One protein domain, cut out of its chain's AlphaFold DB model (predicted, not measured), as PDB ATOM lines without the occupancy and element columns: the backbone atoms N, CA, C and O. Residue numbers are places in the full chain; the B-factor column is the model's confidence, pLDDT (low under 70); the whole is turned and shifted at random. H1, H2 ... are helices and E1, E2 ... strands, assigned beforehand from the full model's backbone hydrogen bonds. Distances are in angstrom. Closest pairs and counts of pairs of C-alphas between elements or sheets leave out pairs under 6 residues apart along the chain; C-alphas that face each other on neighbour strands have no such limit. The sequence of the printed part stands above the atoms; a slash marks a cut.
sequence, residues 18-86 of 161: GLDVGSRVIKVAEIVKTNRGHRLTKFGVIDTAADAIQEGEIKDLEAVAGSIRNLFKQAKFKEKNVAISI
ATOM      1  N   GLY A  18     192.841 138.421 125.513       93.50
ATOM      2  CA  GLY A  18     193.735 137.988 124.446       93.50
ATOM      3  C   GLY A  18     193.809 136.468 124.422       93.50
ATOM      4  O   GLY A  18     194.088 135.869 125.460       93.50
ATOM      5  N   LEU A  19     193.574 135.866 123.260       93.94
ATOM      6  CA  LEU A  19     193.764 134.446 122.988       93.94
ATOM      7  C   LEU A  19     194.861 134.301 121.926       93.94
ATOM      8  O   LEU A  19     194.729 134.808 120.817       93.94
ATOM      9  N   ASP A  20     195.952 133.636 122.284       93.88
ATOM     10  CA  ASP A  20     197.068 133.325 121.387       93.88
ATOM     11  C   ASP A  20     197.106 131.813 121.175       93.88
ATOM     12  O   ASP A  20     197.333 131.054 122.120       93.88
ATOM     13  N   VAL A  21     196.836 131.375 119.950       93.38
ATOM     14  CA  VAL A  21     196.727 129.962 119.578       93.38
ATOM     15  C   VAL A  21     197.990 129.574 118.817       93.38
ATOM     16  O   VAL A  21     198.097 129.756 117.608       93.38
ATOM     17  N   GLY A  22     198.981 129.070 119.549       92.19
ATOM     18  CA  GLY A  22     200.229 128.589 118.969       92.19
ATOM     19  C   GLY A  22     200.191 127.091 118.684       92.19
ATOM     20  O   GLY A  22     199.456 126.339 119.319       92.19
ATOM     21  N   SER A  23     201.070 126.626 117.796       91.62
ATOM     22  CA  SER A  23     201.201 125.196 117.477       91.62
ATOM     23  C   SER A  23     201.716 124.331 118.625       91.62
ATOM     24  O   SER A  23     201.506 123.126 118.627       91.62
ATOM     25  N   ARG A  24     202.372 124.941 119.618       93.62
ATOM     26  CA  ARG A  24     202.885 124.243 120.805       93.62
ATOM     27  C   ARG A  24     202.101 124.552 122.072       93.62
ATOM     28  O   ARG A  24     201.949 123.682 122.917       93.62
ATOM     29  N   VAL A  25     201.665 125.798 122.227       95.88
ATOM     30  CA  VAL A  25     200.936 126.247 123.414       95.88
ATOM     31  C   VAL A  25     199.846 127.233 123.027       95.88
ATOM     32  O   VAL A  25     200.075 128.133 122.213       95.88
ATOM     33  N   ILE A  26     198.702 127.119 123.691       95.75
ATOM     34  CA  ILE A  26     197.608 128.086 123.643       95.75
ATOM     35  C   ILE A  26     197.652 128.904 124.930       95.75
ATOM     36  O   ILE A  26     197.784 128.352 126.024       95.75
ATOM     37  N   LYS A  27     197.552 130.227 124.807       96.12
ATOM     38  CA  LYS A  27     197.639 131.168 125.927       96.12
ATOM     39  C   LYS A  27     196.404 132.049 125.971       96.12
ATOM     40  O   LYS A  27     195.897 132.468 124.935       96.12
ATOM     41  N   VAL A  28     195.972 132.394 127.175       94.94
ATOM     42  CA  VAL A  28     194.904 133.370 127.395       94.94
ATOM     43  C   VAL A  28     195.340 134.397 128.435       94.94
ATOM     44  O   VAL A  28     195.976 134.046 129.432       94.94
ATOM     45  N   ALA A  29     195.014 135.667 128.212       94.19
ATOM     46  CA  ALA A  29     195.366 136.761 129.111       94.19
ATOM     47  C   ALA A  29     194.240 137.797 129.236       94.19
ATOM     48  O   ALA A  29     193.642 138.215 128.247       94.19
ATOM     49  N   GLU A  30     193.996 138.264 130.459       92.38
ATOM     50  CA  GLU A  30     193.133 139.412 130.756       92.38
ATOM     51  C   GLU A  30     193.991 140.583 131.208       92.38
ATOM     52  O   GLU A  30     194.690 140.490 132.219       92.38
ATOM     53  N   ILE A  31     193.905 141.699 130.490       91.00
ATOM     54  CA  ILE A  31     194.567 142.939 130.878       91.00
ATOM     55  C   ILE A  31     193.505 144.007 131.090       91.00
ATOM     56  O   ILE A  31     192.773 144.364 130.170       91.00
ATOM     57  N   VAL A  32     193.460 144.565 132.297       89.50
ATOM     58  CA  VAL A  32     192.557 145.666 132.638       89.50
ATOM     59  C   VAL A  32     193.324 146.978 132.732       89.50
ATOM     60  O   VAL A  32     194.436 147.042 133.272       89.50
ATOM     61  N   LYS A  33     192.717 148.056 132.232       88.06
ATOM     62  CA  LYS A  33     193.227 149.415 132.426       88.06
ATOM     63  C   LYS A  33     192.881 149.898 133.833       88.06
ATOM     64  O   LYS A  33     191.762 149.736 134.310       88.06
ATOM     65  N   THR A  34     193.850 150.512 134.494       89.69
ATOM     66  CA  THR A  34     193.738 151.088 135.835       89.69
ATOM     67  C   THR A  34     194.266 152.520 135.819       89.69
ATOM     68  O   THR A  34     194.952 152.928 134.882       89.69
ATOM     69  N   ASN A  35     194.033 153.273 136.895       92.19
ATOM     70  CA  ASN A  35     194.586 154.624 137.048       92.19
ATOM     71  C   ASN A  35     196.128 154.651 137.080       92.19
ATOM     72  O   ASN A  35     196.718 155.709 136.912       92.19
ATOM     73  N   ARG A  36     196.785 153.501 137.302       92.62
ATOM     74  CA  ARG A  36     198.250 153.359 137.369       92.62
ATOM     75  C   ARG A  36     198.842 152.637 136.149       92.62
ATOM     76  O   ARG A  36     199.980 152.192 136.205       92.62
ATOM     77  N   GLY A  37     198.069 152.482 135.074       93.44
ATOM     78  CA  GLY A  37     198.477 151.745 133.875       93.44
ATOM     79  C   GLY A  37     197.722 150.428 133.711       93.44
ATOM     80  O   GLY A  37     196.577 150.301 134.145       93.44
ATOM     81  N   HIS A  38     198.344 149.447 133.065       91.94
ATOM     82  CA  HIS A  38     197.719 148.166 132.737       91.94
ATOM     83  C   HIS A  38     198.070 147.096 133.768       91.94
ATOM     84  O   HIS A  38     199.189 147.059 134.276       91.94
ATOM     85  N   ARG A  39     197.118 146.214 134.072       93.19
ATOM     86  CA  ARG A  39     197.319 145.096 134.996       93.19
ATOM     87  C   ARG A  39     196.834 143.799 134.370       93.19
ATOM     88  O   ARG A  39     195.679 143.722 133.967       93.19
ATOM     89  N   LEU A  40     197.702 142.792 134.360       93.12
ATOM     90  CA  LEU A  40     197.345 141.408 134.057       93.12
ATOM     91  C   LEU A  40     196.555 140.834 135.240       93.12
ATOM     92  O   LEU A  40     197.086 140.744 136.346       93.12
ATOM     93  N   THR A  41     195.285 140.501 135.040       92.00
ATOM     94  CA  THR A  41     194.403 139.983 136.103       92.00
ATOM     95  C   THR A  41     194.181 138.483 136.010       92.00
ATOM     96  O   THR A  41     193.958 137.845 137.038       92.00
ATOM     97  N   LYS A  42     194.292 137.908 134.810       92.81
ATOM     98  CA  LYS A  42     194.255 136.463 134.576       92.81
ATOM     99  C   LYS A  42     195.225 136.079 133.482       92.81
ATOM    100  O   LYS A  42     195.399 136.810 132.509       92.81
ATOM    101  N   PHE A  43     195.807 134.903 133.641       95.19
ATOM    102  CA  PHE A  43     196.682 134.289 132.663       95.19
ATOM    103  C   PHE A  43     196.533 132.774 132.740       95.19
ATOM    104  O   PHE A  43     196.364 132.223 133.829       95.19
ATOM    105  N   GLY A  44     196.591 132.112 131.595       95.56
ATOM    106  CA  GLY A  44     196.604 130.661 131.513       95.56
ATOM    107  C   GLY A  44     197.351 130.205 130.271       95.56
ATOM    108  O   GLY A  44     197.383 130.912 129.263       95.56
ATOM    109  N   VAL A  45     197.917 129.005 130.353       97.56
ATOM    110  CA  VAL A  45     198.594 128.330 129.245       97.56
ATOM    111  C   VAL A  45     198.218 126.856 129.272       97.56
ATOM    112  O   VAL A  45     198.095 126.278 130.351       97.56
ATOM    113  N   ILE A  46     198.042 126.259 128.100       97.38
ATOM    114  CA  ILE A  46     197.900 124.814 127.919       97.38
ATOM    115  C   ILE A  46     198.722 124.383 126.704       97.38
ATOM    116  O   ILE A  46     198.889 125.170 125.768       97.38
ATOM    117  N   ASP A  47     199.231 123.155 126.718       97.19
ATOM    118  CA  ASP A  47     199.863 122.575 125.536       97.19
ATOM    119  C   ASP A  47     198.819 122.347 124.439       97.19
ATOM    120  O   ASP A  47     197.689 121.925 124.699       97.19
ATOM    121  N   THR A  48     199.206 122.649 123.205       95.12
ATOM    122  CA  THR A  48     198.413 122.319 122.021       95.12
ATOM    123  C   THR A  48     198.560 120.828 121.750       95.12
ATOM    124  O   THR A  48     199.655 120.278 121.879       95.12
ATOM    125  N   ALA A  49     197.468 120.162 121.370       91.25
ATOM    126  CA  ALA A  49     197.536 118.770 120.945       91.25
ATOM    127  C   ALA A  49     198.558 118.608 119.805       91.25
ATOM    128  O   ALA A  49     198.617 119.438 118.893       91.25
ATOM    129  N   ALA A  50     199.374 117.555 119.885       91.69
ATOM    130  CA  ALA A  50     200.385 117.267 118.875       91.69
ATOM    131  C   ALA A  50     199.739 117.204 117.486       91.69
ATOM    132  O   ALA A  50     198.637 116.681 117.338       91.69
ATOM    133  N   ASP A  51     200.413 117.788 116.495       93.12
ATOM    134  CA  ASP A  51     199.999 117.818 115.088       93.12
ATOM    135  C   ASP A  51     198.660 118.522 114.789       93.12
ATOM    136  O   ASP A  51     198.290 118.642 113.619       93.12
ATOM    137  N   ALA A  52     197.970 119.060 115.803       95.12
ATOM    138  CA  ALA A  52     196.684 119.739 115.640       95.12
ATOM    139  C   ALA A  52     196.807 121.089 114.920       95.12
ATOM    140  O   ALA A  52     195.838 121.567 114.333       95.12
ATOM    141  N   ILE A  53     197.996 121.699 114.947       92.44
ATOM    142  CA  ILE A  53     198.326 122.895 114.170       92.44
ATOM    143  C   ILE A  53     199.677 122.682 113.491       92.44
ATOM    144  O   ILE A  53     200.691 122.489 114.165       92.44
ATOM    145  N   GLN A  54     199.700 122.777 112.165       89.44
ATOM    146  CA  GLN A  54     200.896 122.591 111.344       89.44
ATOM    147  C   GLN A  54     201.043 123.770 110.390       89.44
ATOM    148  O   GLN A  54     200.083 124.160 109.736       89.44
ATOM    149  N   GLU A  55     202.233 124.372 110.355       83.50
ATOM    150  CA  GLU A  55     202.551 125.517 109.482       83.50
ATOM    151  C   GLU A  55     201.595 126.725 109.622       83.50
ATOM    152  O   GLU A  55     201.482 127.562 108.731       83.50
ATOM    153  N   GLY A  56     200.944 126.860 110.783       80.88
ATOM    154  CA  GLY A  56     199.970 127.921 111.067       80.88
ATOM    155  C   GLY A  56     198.524 127.570 110.704       80.88
ATOM    156  O   GLY A  56     197.626 128.357 110.995       80.88
ATOM    157  N   GLU A  57     198.289 126.388 110.134       87.12
ATOM    158  CA  GLU A  57     196.963 125.871 109.805       87.12
ATOM    159  C   GLU A  57     196.460 124.909 110.879       87.12
ATOM    160  O   GLU A  57     197.197 124.045 111.360       87.12
ATOM    161  N   ILE A  58     195.183 125.033 111.230       91.25
ATOM    162  CA  ILE A  58     194.507 124.129 112.160       91.25
ATOM    163  C   ILE A  58     194.144 122.849 111.398       91.25
ATOM    164  O   ILE A  58     193.318 122.877 110.491       91.25
ATOM    165  N   LYS A  59     194.778 121.731 111.756       93.06
ATOM    166  CA  LYS A  59     194.542 120.405 111.159       93.06
ATOM    167  C   LYS A  59     193.509 119.586 111.933       93.06
ATOM    168  O   LYS A  59     192.823 118.764 111.337       93.06
ATOM    169  N   ASP A  60     193.380 119.834 113.236       95.38
ATOM    170  CA  ASP A  60     192.366 119.217 114.096       95.38
ATOM    171  C   ASP A  60     191.632 120.299 114.901       95.38
ATOM    172  O   ASP A  60     192.068 120.729 115.974       95.38
ATOM    173  N   LEU A  61     190.512 120.763 114.343       94.44
ATOM    174  CA  LEU A  61     189.681 121.814 114.930       94.44
ATOM    175  C   LEU A  61     189.146 121.414 116.314       94.44
ATOM    176  O   LEU A  61     189.190 122.214 117.248       94.44
ATOM    177  N   GLU A  62     188.683 120.171 116.472       95.38
ATOM    178  CA  GLU A  62     188.087 119.687 117.722       95.38
ATOM    179  C   GLU A  62     189.122 119.585 118.844       95.38
ATOM    180  O   GLU A  62     188.841 119.975 119.984       95.38
ATOM    181  N   ALA A  63     190.339 119.128 118.536       95.94
ATOM    182  CA  ALA A  63     191.423 119.070 119.512       95.94
ATOM    183  C   ALA A  63     191.839 120.470 119.994       95.94
ATOM    184  O   ALA A  63     192.016 120.692 121.203       95.94
ATOM    185  N   VAL A  64     191.950 121.443 119.080       95.94
ATOM    186  CA  VAL A  64     192.276 122.834 119.435       95.94
ATOM    187  C   VAL A  64     191.131 123.471 120.230       95.94
ATOM    188  O   VAL A  64     191.368 124.010 121.314       95.94
ATOM    189  N   ALA A  65     189.880 123.332 119.780       95.06
ATOM    190  CA  ALA A  65     188.705 123.838 120.490       95.06
ATOM    191  C   ALA A  65     188.548 123.193 121.880       95.06
ATOM    192  O   ALA A  65     188.182 123.852 122.858       95.06
ATOM    193  N   GLY A  66     188.844 121.899 122.015       94.75
ATOM    194  CA  GLY A  66     188.900 121.195 123.299       94.75
ATOM    195  C   GLY A  66     189.946 121.788 124.245       94.75
ATOM    196  O   GLY A  66     189.653 122.051 125.416       94.75
ATOM    197  N   SER A  67     191.141 122.076 123.726       95.62
ATOM    198  CA  SER A  67     192.238 122.692 124.481       95.62
ATOM    199  C   SER A  67     191.881 124.108 124.951       95.62
ATOM    200  O   SER A  67     192.061 124.425 126.130       95.62
ATOM    201  N   ILE A  68     191.267 124.927 124.088       94.56
ATOM    202  CA  ILE A  68     190.756 126.264 124.437       94.56
ATOM    203  C   ILE A  68     189.689 126.163 125.537       94.56
ATOM    204  O   ILE A  68     189.791 126.835 126.566       94.56
ATOM    205  N   ARG A  69     188.691 125.280 125.382       93.38
ATOM    206  CA  ARG A  69     187.638 125.065 126.394       93.38
ATOM    207  C   ARG A  69     188.221 124.661 127.748       93.38
ATOM    208  O   ARG A  69     187.774 125.159 128.786       93.38
ATOM    209  N   ASN A  70     189.215 123.776 127.756       94.44
ATOM    210  CA  ASN A  70     189.894 123.346 128.977       94.44
ATOM    211  C   ASN A  70     190.665 124.497 129.628       94.44
ATOM    212  O   ASN A  70     190.537 124.710 130.836       94.44
ATOM    213  N   LEU A  71     191.388 125.284 128.832       94.75
ATOM    214  CA  LEU A  71     192.124 126.449 129.304       94.75
ATOM    215  C   LEU A  71     191.203 127.491 129.957       94.75
ATOM    216  O   LEU A  71     191.473 127.962 131.066       94.75
ATOM    217  N   PHE A  72     190.072 127.804 129.319       92.06
ATOM    218  CA  PHE A  72     189.091 128.758 129.844       92.06
ATOM    219  C   PHE A  72     188.494 128.296 131.177       92.06
ATOM    220  O   PHE A  72     188.346 129.104 132.101       92.06
ATOM    221  N   LYS A  73     188.202 126.992 131.309       92.38
ATOM    222  CA  LYS A  73     187.738 126.390 132.567       92.38
ATOM    223  C   LYS A  73     188.795 126.497 133.669       92.38
ATOM    224  O   LYS A  73     188.473 126.958 134.764       92.38
ATOM    225  N   GLN A  74     190.040 126.112 133.385       93.00
ATOM    226  CA  GLN A  74     191.133 126.110 134.368       93.00
ATOM    227  C   GLN A  74     191.446 127.518 134.880       93.00
ATOM    228  O   GLN A  74     191.535 127.738 136.089       93.00
ATOM    229  N   ALA A  75     191.533 128.493 133.975       90.25
ATOM    230  CA  ALA A  75     191.850 129.872 134.326       90.25
ATOM    231  C   ALA A  75     190.614 130.722 134.705       90.25
ATOM    232  O   ALA A  75     190.723 131.923 134.962       90.25
ATOM    233  N   LYS A  76     189.432 130.091 134.816       89.81
ATOM    234  CA  LYS A  76     188.175 130.690 135.305       89.81
ATOM    235  C   LYS A  76     187.778 131.958 134.535       89.81
ATOM    236  O   LYS A  76     187.372 132.973 135.124       89.81
ATOM    237  N   PHE A  77     187.904 131.916 133.212       84.31
ATOM    238  CA  PHE A  77     187.398 132.959 132.320       84.31
ATOM    239  C   PHE A  77     185.876 132.809 132.167       84.31
ATOM    240  O   PHE A  77     185.372 131.707 131.975       84.31
ATOM    241  N   LYS A  78     185.128 133.910 132.337       79.75
ATOM    242  CA  LYS A  78     183.647 133.929 132.272       79.75
ATOM    243  C   LYS A  78     183.104 134.704 131.076       79.75
ATOM    244  O   LYS A  78     181.993 134.447 130.630       79.75
ATOM    245  N   GLU A  79     183.866 135.690 130.626       79.44
ATOM    246  CA  GLU A  79     183.534 136.505 129.466       79.44
ATOM    247  C   GLU A  79     183.926 135.738 128.189       79.44
ATOM    248  O   GLU A  79     184.836 134.905 128.211       79.44
ATOM    249  N   LYS A  80     183.166 135.947 127.115       76.62
ATOM    250  CA  LYS A  80     183.263 135.159 125.877       76.62
ATOM    251  C   LYS A  80     183.873 135.950 124.729       76.62
ATOM    252  O   LYS A  80     184.278 135.365 123.735       76.62
ATOM    253  N   ASN A  81     183.950 137.270 124.868       86.38
ATOM    254  CA  ASN A  81     184.570 138.103 123.858       86.38
ATOM    255  C   ASN A  81     186.100 137.957 123.925       86.38
ATOM    256  O   ASN A  81     186.731 138.246 124.949       86.38
ATOM    257  N   VAL A  82     186.700 137.518 122.819       89.56
ATOM    258  CA  VAL A  82     188.145 137.302 122.693       89.56
ATOM    259  C   VAL A  82     188.726 138.130 121.556       89.56
ATOM    260  O   VAL A  82     188.095 138.342 120.525       89.56
ATOM    261  N   ALA A  83     189.951 138.598 121.754       92.00
ATOM    262  CA  ALA A  83     190.810 139.099 120.700       92.00
ATOM    263  C   ALA A  83     191.832 138.012 120.366       92.00
ATOM    264  O   ALA A  83     192.627 137.634 121.228       92.00
ATOM    265  N   ILE A  84     191.809 137.532 119.127       91.00
ATOM    266  CA  ILE A  84     192.714 136.495 118.635       91.00
ATOM    267  C   ILE A  84     193.721 137.077 117.645       91.00
ATOM    268  O   ILE A  84     193.423 138.036 116.928       91.00
ATOM    269  N   SER A  85     194.929 136.521 117.622       86.69
ATOM    270  CA  SER A  85     195.928 136.815 116.597       86.69
ATOM    271  C   SER A  85     196.057 135.656 115.621       86.69
ATOM    272  O   SER A  85     196.142 134.507 116.039       86.69
ATOM    273  N   ILE A  86     196.149 135.993 114.338       86.25
ATOM    274  CA  ILE A  86     196.497 135.074 113.253       86.25
ATOM    275  C   ILE A  86     197.901 135.404 112.734       86.25
ATOM    276  O   ILE A  86     198.384 136.528 112.901       86.25
TER     277      ILE A  86
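This is residues 18 to 86 of the 161 residues of an uncharacterized protein of Desulfobacter sp (UniProt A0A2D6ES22). A long hairpin of two strands, E2 and E3, makes one side of a twisted sheet and, with the loop of residues 48 to 60 that follows E3, the length of the domain; the short strand E1 lies side by side with the first part of E2, and the short strand E4 beside E1. One helix, H1, covers one face of this sheet slantwise, near the start of E2 and the end of E3, while the far tip of the hairpin, residues 33 to 38, sticks out free. The printed part has 69 residues, with one named helix and four named strands along the chain as E1, E2, E3, H1, E4; the sheet's order is E3, E2, E1, E4, mixed, and the class is mixed, helices and strands. It is only just compact, close to loose, with a radius of gyration of the C-alphas of 13.1 A, and elongated, spanning 43 by 22 by 18 A.

E1, residues 18 to 21, and E2, residues 25 to 34, form an antiparallel hairpin, with N 20 and O 27 within hydrogen-bond range at 2.9 A. E2 and E3, residues 37 to 47, form the next hairpin, with N 28 and O 44 at 2.9 A and N 39 and O 32 at 2.9 A. E1, E2 and E3 make a meander, each strand the antiparallel neighbour of the one before. E3 bends by 51 degrees at residue 41. H1, residues 61 to 74, is on the sheet at a height of 9.1 A, over E3 and E2, and runs slantwise to the strands, at 52 degrees to E3 on the local plane. Its closest C-alphas to E3 are those of Leu 71 and Ile 46, 6.2 A apart; to E2, those of Ile 68 and Ile 26, 7.1 A. In H1 every O i to N i+4 pair is within hydrogen-bond range. With H1 on one face, the domain has two layers. E4, residues 82 to 84, is an edge strand parallel to E1, with N 19 and O 83 at 2.9 A; E3, the other edge strand, is apart from it. E3, H1 and E4 form a split strand-helix-strand unit, with E2 and E1 between its strands and a right-handed crossover.

E1 begins at C-alpha 18, (193.735, 137.988, 124.446). E2 is 28.7 A long and E3 30.4 A, ending at C-alpha 47, (199.863, 122.575, 125.536). H1 is 20.0 A long. E4 ends at C-alpha 84, (192.714, 136.495, 118.635).

The C-alphas of Asn 35 and Asp 51 are the two farthest apart, 43.2 A. The link from E3 to H1, residues 48 to 60, is long; in it residues 53 to 54 pair with 57 to 58, antiparallel. The printed part has no cut, and no printed residue is under 70 in pLDDT; the mean of the printed part is 91.8.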